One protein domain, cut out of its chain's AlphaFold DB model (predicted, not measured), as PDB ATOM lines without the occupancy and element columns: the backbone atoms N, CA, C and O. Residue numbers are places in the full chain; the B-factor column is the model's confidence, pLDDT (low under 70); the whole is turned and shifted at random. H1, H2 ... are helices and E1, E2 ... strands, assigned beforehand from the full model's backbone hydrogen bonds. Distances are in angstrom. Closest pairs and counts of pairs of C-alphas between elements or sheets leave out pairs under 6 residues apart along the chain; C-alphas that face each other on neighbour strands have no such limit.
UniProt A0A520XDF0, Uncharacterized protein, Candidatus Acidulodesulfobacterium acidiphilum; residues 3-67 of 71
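This is residues 3 to 67 of the 71 residues of an uncharacterized protein of Candidatus Acidulodesulfobacterium acidiphilum (UniProt A0A520XDF0). Two parallel strands, E1 and E2, lie side by side, and a long helix, H1, runs back past them, its residues 45 to 53 near the strands and its residues 31 to 33 sticking out. A short helix, H2, follows E2. The printed part has 65 residues, mixed helices and strands in the order E1, H1, E2, H2. It is loose and elongated, with a radius of gyration of the C-alphas of 13.9 A and spans of 45 by 25 by 15 A.

E1, residues 8 to 13, and E2, residues 58 to 63, are parallel neighbours at 19 degrees; N 9 and O 58 are within hydrogen-bond range at 2.8 A. With H1, residues 31 to 54, they form a strand-helix-strand unit, two parallel strands with a helix between, its crossover right-handed. The closest C-alphas of H1 and E2, Tyr 52 and Leu 59, are 6.8 A apart. H2, residues 64 to 67, is apart from H1. Every O i to N i+4 pair in H1 is within hydrogen-bond range; H2 is too short for one.

E1 begins at C-alpha 8 (-30.702, 3.292, 13.728) and measures 16.1 A, E2 16.9 A. H1 measures 34.8 A. H2, 5.8 A, ends at C-alpha 67 (-29.484, 12.041, -4.453).

The farthest C-alphas, Lys 5 and Thr 29, are 44.9 A apart. The printed part has no cut. The link from E1 to H1 is long, 17 residues. Only residue 67 has pLDDT under 70.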
ATOM      1  N   LEU A   3     -34.188   6.544  13.852       90.38
ATOM      2  CA  LEU A   3     -35.211   5.503  13.937       90.38
ATOM      3  C   LEU A   3     -35.038   4.727  15.250       90.38
ATOM      4  O   LEU A   3     -34.320   3.727  15.320       90.38
ATOM      5  N   LYS A   4     -35.715   5.189  16.309       89.06
ATOM      6  CA  LYS A   4     -35.547   4.666  17.679       89.06
ATOM      7  C   LYS A   4     -35.859   3.168  17.804       89.06
ATOM      8  O   LYS A   4     -35.094   2.453  18.440       89.06
ATOM      9  N   LYS A   5     -36.926   2.679  17.152       92.38
ATOM     10  CA  LYS A   5     -37.348   1.260  17.189       92.38
ATOM     11  C   LYS A   5     -36.254   0.300  16.706       92.38
ATOM     12  O   LYS A   5     -36.136  -0.803  17.222       92.38
ATOM     13  N   TYR A   6     -35.449   0.735  15.741       91.81
ATOM     14  CA  TYR A   6     -34.392  -0.075  15.132       91.81
ATOM     15  C   TYR A   6     -33.001   0.242  15.690       91.81
ATOM     16  O   TYR A   6     -32.023  -0.345  15.231       91.81
ATOM     17  N   LYS A   7     -32.916   1.172  16.659       92.19
ATOM     18  CA  LYS A   7     -31.667   1.789  17.120       92.19
ATOM     19  C   LYS A   7     -30.796   2.224  15.941       92.19
ATOM     20  O   LYS A   7     -29.603   1.946  15.914       92.19
ATOM     21  N   THR A   8     -31.398   2.887  14.954       92.62
ATOM     22  CA  THR A   8     -30.702   3.292  13.728       92.62
ATOM     23  C   THR A   8     -30.613   4.809  13.624       92.62
ATOM     24  O   THR A   8     -31.611   5.504  13.811       92.62
ATOM     25  N   VAL A   9     -29.437   5.324  13.277       93.69
ATOM     26  CA  VAL A   9     -29.213   6.729  12.923       93.69
ATOM     27  C   VAL A   9     -28.766   6.818  11.471       93.69
ATOM     28  O   VAL A   9     -27.997   5.985  10.993       93.69
ATOM     29  N   ILE A  10     -29.277   7.818  10.765       91.44
ATOM     30  CA  ILE A  10     -28.951   8.078   9.366       91.44
ATOM     31  C   ILE A  10     -28.435   9.510   9.273       91.44
ATOM     32  O   ILE A  10     -29.161  10.456   9.603       91.44
ATOM     33  N   PHE A  11     -27.189   9.653   8.841       91.31
ATOM     34  CA  PHE A  11     -26.542  10.924   8.544       91.31
ATOM     35  C   PHE A  11     -26.558  11.172   7.040       91.31
ATOM     36  O   PHE A  11     -26.386  10.244   6.251       91.31
ATOM     37  N   VAL A  12     -26.787  12.427   6.663       90.50
ATOM     38  CA  VAL A  12     -26.647  12.885   5.283       90.50
ATOM     39  C   VAL A  12     -25.433  13.797   5.253       90.50
ATOM     40  O   VAL A  12     -25.449  14.852   5.886       90.50
ATOM     41  N   ASP A  13     -24.384  13.353   4.572       90.31
ATOM     42  CA  ASP A  13     -23.103  14.044   4.533       90.31
ATOM     43  C   ASP A  13     -23.021  14.909   3.282       90.31
ATOM     44  O   ASP A  13     -23.031  14.419   2.148       90.31
ATOM     45  N   SER A  14     -22.889  16.213   3.491       88.06
ATOM     46  CA  SER A  14     -22.602  17.131   2.398       88.06
ATOM     47  C   SER A  14     -21.172  16.980   1.895       88.06
ATOM     48  O   SER A  14     -20.221  16.965   2.683       88.06
ATOM     49  N   CYS A  15     -20.997  16.958   0.573       87.75
ATOM     50  CA  CYS A  15     -19.711  16.745  -0.079       87.75
ATOM     51  C   CYS A  15     -18.696  17.821   0.281       87.75
ATOM     52  O   CYS A  15     -17.521  17.526   0.481       87.75
ATOM     53  N   PHE A  16     -19.150  19.070   0.373       87.31
ATOM     54  CA  PHE A  16     -18.292  20.194   0.722       87.31
ATOM     55  C   PHE A  16     -17.829  20.129   2.185       87.31
ATOM     56  O   PHE A  16     -16.636  20.184   2.467       87.31
ATOM     57  N   TRP A  17     -18.768  19.975   3.123       86.50
ATOM     58  CA  TRP A  17     -18.481  20.065   4.558       86.50
ATOM     59  C   TRP A  17     -17.714  18.864   5.109       86.50
ATOM     60  O   TRP A  17     -16.921  19.039   6.033       86.50
ATOM     61  N   HIS A  18     -17.935  17.676   4.545       87.12
ATOM     62  CA  HIS A  18     -17.274  16.433   4.960       87.12
ATOM     63  C   HIS A  18     -16.111  16.039   4.037       87.12
ATOM     64  O   HIS A  18     -15.459  15.019   4.242       87.12
ATOM     65  N   GLY A  19     -15.803  16.871   3.036       83.44
ATOM     66  CA  GLY A  19     -14.646  16.705   2.165       83.44
ATOM     67  C   GLY A  19     -14.681  15.425   1.336       83.44
ATOM     68  O   GLY A  19     -13.756  14.613   1.424       83.44
ATOM     69  N   CYS A  20     -15.741  15.272   0.543       86.44
ATOM     70  CA  CYS A  20     -15.895  14.202  -0.436       86.44
ATOM     71  C   CYS A  20     -14.751  14.221  -1.453       86.44
ATOM     72  O   CYS A  20     -14.446  15.262  -2.030       86.44
ATOM     73  N   GLU A  21     -14.160  13.061  -1.716       79.56
ATOM     74  CA  GLU A  21     -13.001  12.925  -2.606       79.56
ATOM     75  C   GLU A  21     -13.287  13.364  -4.049       79.56
ATOM     76  O   GLU A  21     -12.395  13.862  -4.728       79.56
ATOM     77  N   THR A  22     -14.533  13.233  -4.511       79.00
ATOM     78  CA  THR A  22     -14.918  13.498  -5.907       79.00
ATOM     79  C   THR A  22     -15.466  14.906  -6.150       79.00
ATOM     80  O   THR A  22     -15.284  15.455  -7.233       79.00
ATOM     81  N   HIS A  23     -16.126  15.514  -5.161       82.94
ATOM     82  CA  HIS A  23     -16.862  16.776  -5.342       82.94
ATOM     83  C   HIS A  23     -16.320  17.945  -4.511       82.94
ATOM     84  O   HIS A  23     -16.815  19.069  -4.639       82.94
ATOM     85  N   LEU A  24     -15.319  17.724  -3.654       83.31
ATOM     86  CA  LEU A  24     -14.746  18.799  -2.852       83.31
ATOM     87  C   LEU A  24     -14.013  19.811  -3.743       83.31
ATOM     88  O   LEU A  24     -12.928  19.554  -4.259       83.31
ATOM     89  N   ARG A  25     -14.582  21.012  -3.858       85.62
ATOM     90  CA  ARG A  25     -13.917  22.174  -4.456       85.62
ATOM     91  C   ARG A  25     -13.451  23.107  -3.347       85.62
ATOM     92  O   ARG A  25     -14.269  23.768  -2.710       85.62
ATOM     93  N   MET A  26     -12.140  23.147  -3.117       86.75
ATOM     94  CA  MET A  26     -11.555  24.013  -2.094       86.75
ATOM     95  C   MET A  26     -11.785  25.491  -2.455       86.75
ATOM     96  O   MET A  26     -11.447  25.902  -3.572       86.75
ATOM     97  N   PRO A  27     -12.339  26.315  -1.547       88.81
ATOM     98  CA  PRO A  27     -12.458  27.745  -1.785       88.81
ATOM     99  C   PRO A  27     -11.075  28.382  -1.944       88.81
ATOM    100  O   PRO A  27     -10.156  28.098  -1.180       88.81
ATOM    101  N   LYS A  28     -10.929  29.286  -2.919       89.38
ATOM    102  CA  LYS A  28      -9.651  29.970  -3.196       89.38
ATOM    103  C   LYS A  28      -9.269  31.007  -2.131       89.38
ATOM    104  O   LYS A  28      -8.139  31.477  -2.109       89.38
ATOM    105  N   THR A  29     -10.201  31.382  -1.260       92.44
ATOM    106  CA  THR A  29      -9.994  32.345  -0.173       92.44
ATOM    107  C   THR A  29      -9.928  31.620   1.169       92.44
ATOM    108  O   THR A  29     -10.738  30.736   1.432       92.44
ATOM    109  N   ARG A  30      -8.987  32.012   2.044       90.81
ATOM    110  CA  ARG A  30      -8.793  31.420   3.389       90.81
ATOM    111  C   ARG A  30      -8.597  29.894   3.361       90.81
ATOM    112  O   ARG A  30      -9.225  29.173   4.131       90.81
ATOM    113  N   ILE A  31      -7.733  29.407   2.471       91.50
ATOM    114  CA  ILE A  31      -7.509  27.970   2.235       91.50
ATOM    115  C   ILE A  31      -7.177  27.226   3.537       91.50
ATOM    116  O   ILE A  31      -7.822  26.230   3.840       91.50
ATOM    117  N   GLU A  32      -6.251  27.746   4.345       92.12
ATOM    118  CA  GLU A  32      -5.848  27.134   5.622       92.12
ATOM    119  C   GLU A  32      -7.029  26.940   6.583       92.12
ATOM    120  O   GLU A  32      -7.180  25.885   7.197       92.12
ATOM    121  N   TYR A  33      -7.924  27.932   6.662       92.75
ATOM    122  CA  TYR A  33      -9.142  27.833   7.464       92.75
ATOM    123  C   TYR A  33     -10.053  26.711   6.962       92.75
ATOM    124  O   TYR A  33     -10.596  25.953   7.768       92.75
ATOM    125  N   TRP A  34     -10.239  26.603   5.643       92.00
ATOM    126  CA  TRP A  34     -11.112  25.591   5.050       92.00
ATOM    127  C   TRP A  34     -10.546  24.184   5.189       92.00
ATOM    128  O   TRP A  34     -11.296  23.288   5.571       92.00
ATOM    129  N   VAL A  35      -9.242  24.002   4.973       90.25
ATOM    130  CA  VAL A  35      -8.549  22.725   5.199       90.25
ATOM    131  C   VAL A  35      -8.740  22.282   6.649       90.25
ATOM    132  O   VAL A  35      -9.353  21.243   6.890       90.25
ATOM    133  N   ALA A  36      -8.374  23.127   7.617       93.81
ATOM    134  CA  ALA A  36      -8.510  22.803   9.037       93.81
ATOM    135  C   ALA A  36      -9.973  22.589   9.475       93.81
ATOM    136  O   ALA A  36     -10.262  21.880  10.442       93.81
ATOM    137  N   LYS A  37     -10.939  23.232   8.809       92.81
ATOM    138  CA  LYS A  37     -12.368  23.025   9.078       92.81
ATOM    139  C   LYS A  37     -12.853  21.676   8.553       92.81
ATOM    140  O   LYS A  37     -13.540  20.968   9.283       92.81
ATOM    141  N   ILE A  38     -12.492  21.323   7.323       93.12
ATOM    142  CA  ILE A  38     -12.878  20.053   6.702       93.12
ATOM    143  C   ILE A  38     -12.229  18.884   7.447       93.12
ATOM    144  O   ILE A  38     -12.909  17.910   7.753       93.12
ATOM    145  N   GLU A  39     -10.951  18.991   7.808       92.31
ATOM    146  CA  GLU A  39     -10.255  17.963   8.592       92.31
ATOM    147  C   GLU A  39     -10.904  17.741   9.958       92.31
ATOM    148  O   GLU A  39     -11.150  16.600  10.343       92.31
ATOM    149  N   ARG A  40     -11.277  18.816  10.668       94.31
ATOM    150  CA  ARG A  40     -12.024  18.695  11.929       94.31
ATOM    151  C   ARG A  40     -13.385  18.034  11.749       94.31
ATOM    152  O   ARG A  40     -13.783  17.244  12.599       94.31
ATOM    153  N   ASN A  41     -14.089  18.325  10.659       93.25
ATOM    154  CA  ASN A  41     -15.354  17.655  10.366       93.25
ATOM    155  C   ASN A  41     -15.141  16.157  10.105       93.25
ATOM    156  O   ASN A  41     -15.869  15.345  10.667       93.25
ATOM    157  N   LYS A  42     -14.102  15.779   9.349       91.12
ATOM    158  CA  LYS A  42     -13.730  14.370   9.133       91.12
ATOM    159  C   LYS A  42     -13.359  13.662  10.438       91.12
ATOM    160  O   LYS A  42     -13.801  12.541  10.664       91.12
ATOM    161  N   ALA A  43     -12.595  14.309  11.317       94.06
ATOM    162  CA  ALA A  43     -12.256  13.750  12.627       94.06
ATOM    163  C   ALA A  43     -13.512  13.531  13.486       94.06
ATOM    164  O   ALA A  43     -13.724  12.445  14.026       94.06
ATOM    165  N   ARG A  44     -14.405  14.526  13.526       93.44
ATOM    166  CA  ARG A  44     -15.687  14.428  14.231       93.44
ATOM    167  C   ARG A  44     -16.560  13.295  13.693       93.44
ATOM    168  O   ARG A  44     -17.231  12.626  14.472       93.44
ATOM    169  N   ASP A  45     -16.557  13.059  12.386       92.25
ATOM    170  CA  ASP A  45     -17.300  11.949  11.788       92.25
ATOM    171  C   ASP A  45     -16.832  10.591  12.322       92.25
ATOM    172  O   ASP A  45     -17.656   9.719  12.604       92.25
ATOM    173  N   VAL A  46     -15.520  10.416  12.500       92.12
ATOM    174  CA  VAL A  46     -14.940   9.204  13.095       92.12
ATOM    175  C   VAL A  46     -15.404   9.051  14.543       92.12
ATOM    176  O   VAL A  46     -15.930   7.995  14.896       92.12
ATOM    177  N   GLU A  47     -15.307  10.106  15.352       94.88
ATOM    178  CA  GLU A  47     -15.751  10.092  16.755       94.88
ATOM    179  C   GLU A  47     -17.239   9.740  16.889       94.88
ATOM    180  O   GLU A  47     -17.626   8.906  17.710       94.88
ATOM    181  N   VAL A  48     -18.087  10.336  16.047       93.44
ATOM    182  CA  VAL A  48     -19.530  10.064  16.018       93.44
ATOM    183  C   VAL A  48     -19.796   8.612  15.621       93.44
ATOM    184  O   VAL A  48     -20.622   7.941  16.248       93.44
ATOM    185  N   ASN A  49     -19.077   8.100  14.620       92.69
ATOM    186  CA  ASN A  49     -19.200   6.712  14.192       92.69
ATOM    187  C   ASN A  49     -18.836   5.736  15.312       92.69
ATOM    188  O   ASN A  49     -19.555   4.760  15.539       92.69
ATOM    189  N   GLU A  50     -17.746   5.997  16.027       94.31
ATOM    190  CA  GLU A  50     -17.340   5.186  17.169       94.31
ATOM    191  C   GLU A  50     -18.335   5.268  18.322       94.31
ATOM    192  O   GLU A  50     -18.672   4.238  18.907       94.31
ATOM    193  N   TYR A  51     -18.834   6.466  18.633       94.44
ATOM    194  CA  TYR A  51     -19.821   6.670  19.685       94.44
ATOM    195  C   TYR A  51     -21.063   5.810  19.442       94.44
ATOM    196  O   TYR A  51     -21.406   4.987  20.292       94.44
ATOM    197  N   TYR A  52     -21.693   5.923  18.265       92.88
ATOM    198  CA  TYR A  52     -22.911   5.167  17.953       92.88
ATOM    199  C   TYR A  52     -22.676   3.656  17.906       92.88
ATOM    200  O   TYR A  52     -23.518   2.901  18.397       92.88
ATOM    201  N   LYS A  53     -21.516   3.208  17.409       91.31
ATOM    202  CA  LYS A  53     -21.125   1.792  17.476       91.31
ATOM    203  C   LYS A  53     -21.026   1.301  18.923       91.31
ATOM    204  O   LYS A  53     -21.587   0.254  19.237       91.31
ATOM    205  N   LYS A  54     -20.378   2.064  19.815       94.75
ATOM    206  CA  LYS A  54     -20.202   1.708  21.238       94.75
ATOM    207  C   LYS A  54     -21.531   1.597  21.983       94.75
ATOM    208  O   LYS A  54     -21.706   0.680  22.777       94.75
ATOM    209  N   ILE A  55     -22.487   2.482  21.704       93.81
ATOM    210  CA  ILE A  55     -23.816   2.441  22.338       93.81
ATOM    211  C   ILE A  55     -24.795   1.460  21.661       93.81
ATOM    212  O   ILE A  55     -25.975   1.419  22.014       93.81
ATOM    213  N   GLY A  56     -24.326   0.662  20.694       93.50
ATOM    214  CA  GLY A  56     -25.109  -0.389  20.038       93.50
ATOM    215  C   GLY A  56     -26.143   0.127  19.034       93.50
ATOM    216  O   GLY A  56     -27.175  -0.518  18.828       93.50
ATOM    217  N   TRP A  57     -25.902   1.294  18.435       96.00
ATOM    218  CA  TRP A  57     -26.740   1.851  17.379       96.00
ATOM    219  C   TRP A  57     -26.172   1.524  15.998       96.00
ATOM    220  O   TRP A  57     -24.969   1.586  15.752       96.00
ATOM    221  N   LYS A  58     -27.070   1.212  15.065       92.06
ATOM    222  CA  LYS A  58     -26.762   1.092  13.642       92.06
ATOM    223  C   LYS A  58     -26.610   2.491  13.064       92.06
ATOM    224  O   LYS A  58     -27.475   3.340  13.268       92.06
ATOM    225  N   LEU A  59     -25.534   2.726  12.329       93.19
ATOM    226  CA  LEU A  59     -25.252   4.015  11.716       93.19
ATOM    227  C   LEU A  59     -25.133   3.849  10.209       93.19
ATOM    228  O   LEU A  59     -24.379   3.004   9.733       93.19
ATOM    229  N   PHE A  60     -25.865   4.679   9.477       91.31
ATOM    230  CA  PHE A  60     -25.763   4.797   8.029       91.31
ATOM    231  C   PHE A  60     -25.385   6.230   7.676       91.31
ATOM    232  O   PHE A  60     -25.936   7.173   8.248       91.31
ATOM    233  N   ARG A  61     -24.466   6.392   6.725       89.19
ATOM    234  CA  ARG A  61     -24.133   7.691   6.136       89.19
ATOM    235  C   ARG A  61     -24.442   7.649   4.653       89.19
ATOM    236  O   ARG A  61     -24.102   6.676   3.982       89.19
ATOM    237  N   ILE A  62     -25.110   8.682   4.169       89.31
ATOM    238  CA  ILE A  62     -25.478   8.843   2.766       89.31
ATOM    239  C   ILE A  62     -24.874  10.163   2.306       89.31
ATOM    240  O   ILE A  62     -25.177  11.205   2.881       89.31
ATOM    241  N   TRP A  63     -24.027  10.133   1.283       88.56
ATOM    242  CA  TRP A  63     -23.513  11.355   0.673       88.56
ATOM    243  C   TRP A  63     -24.610  12.087  -0.106       88.56
ATOM    244  O   TRP A  63     -25.414  11.453  -0.789       88.56
ATOM    245  N   GLU A  64     -24.616  13.423  -0.056       86.62
ATOM    246  CA  GLU A  64     -25.597  14.250  -0.782       86.62
ATOM    247  C   GLU A  64     -25.596  13.978  -2.298       86.62
ATOM    248  O   GLU A  64     -26.648  14.008  -2.931       86.62
ATOM    249  N   HIS A  65     -24.439  13.633  -2.880       84.19
ATOM    250  CA  HIS A  65     -24.317  13.342  -4.310       84.19
ATOM    251  C   HIS A  65     -24.993  12.028  -4.728       84.19
ATOM    252  O   HIS A  65     -25.160  11.781  -5.918       84.19
ATOM    253  N   TYR A  66     -25.411  11.175  -3.787       79.62
ATOM    254  CA  TYR A  66     -26.221  10.002  -4.124       79.62
ATOM    255  C   TYR A  66     -27.682  10.356  -4.424       79.62
ATOM    256  O   TYR A  66     -28.411   9.503  -4.917       79.62
ATOM    257  N   GLN A  67     -28.120  11.591  -4.155       62.56
ATOM    258  CA  GLN A  67     -29.484  12.041  -4.453       62.56
ATOM    259  C   GLN A  67     -29.652  12.654  -5.850       62.56
ATOM    260  O   GLN A  67     -30.763  13.025  -6.211       62.56
TER     261      GLN A  67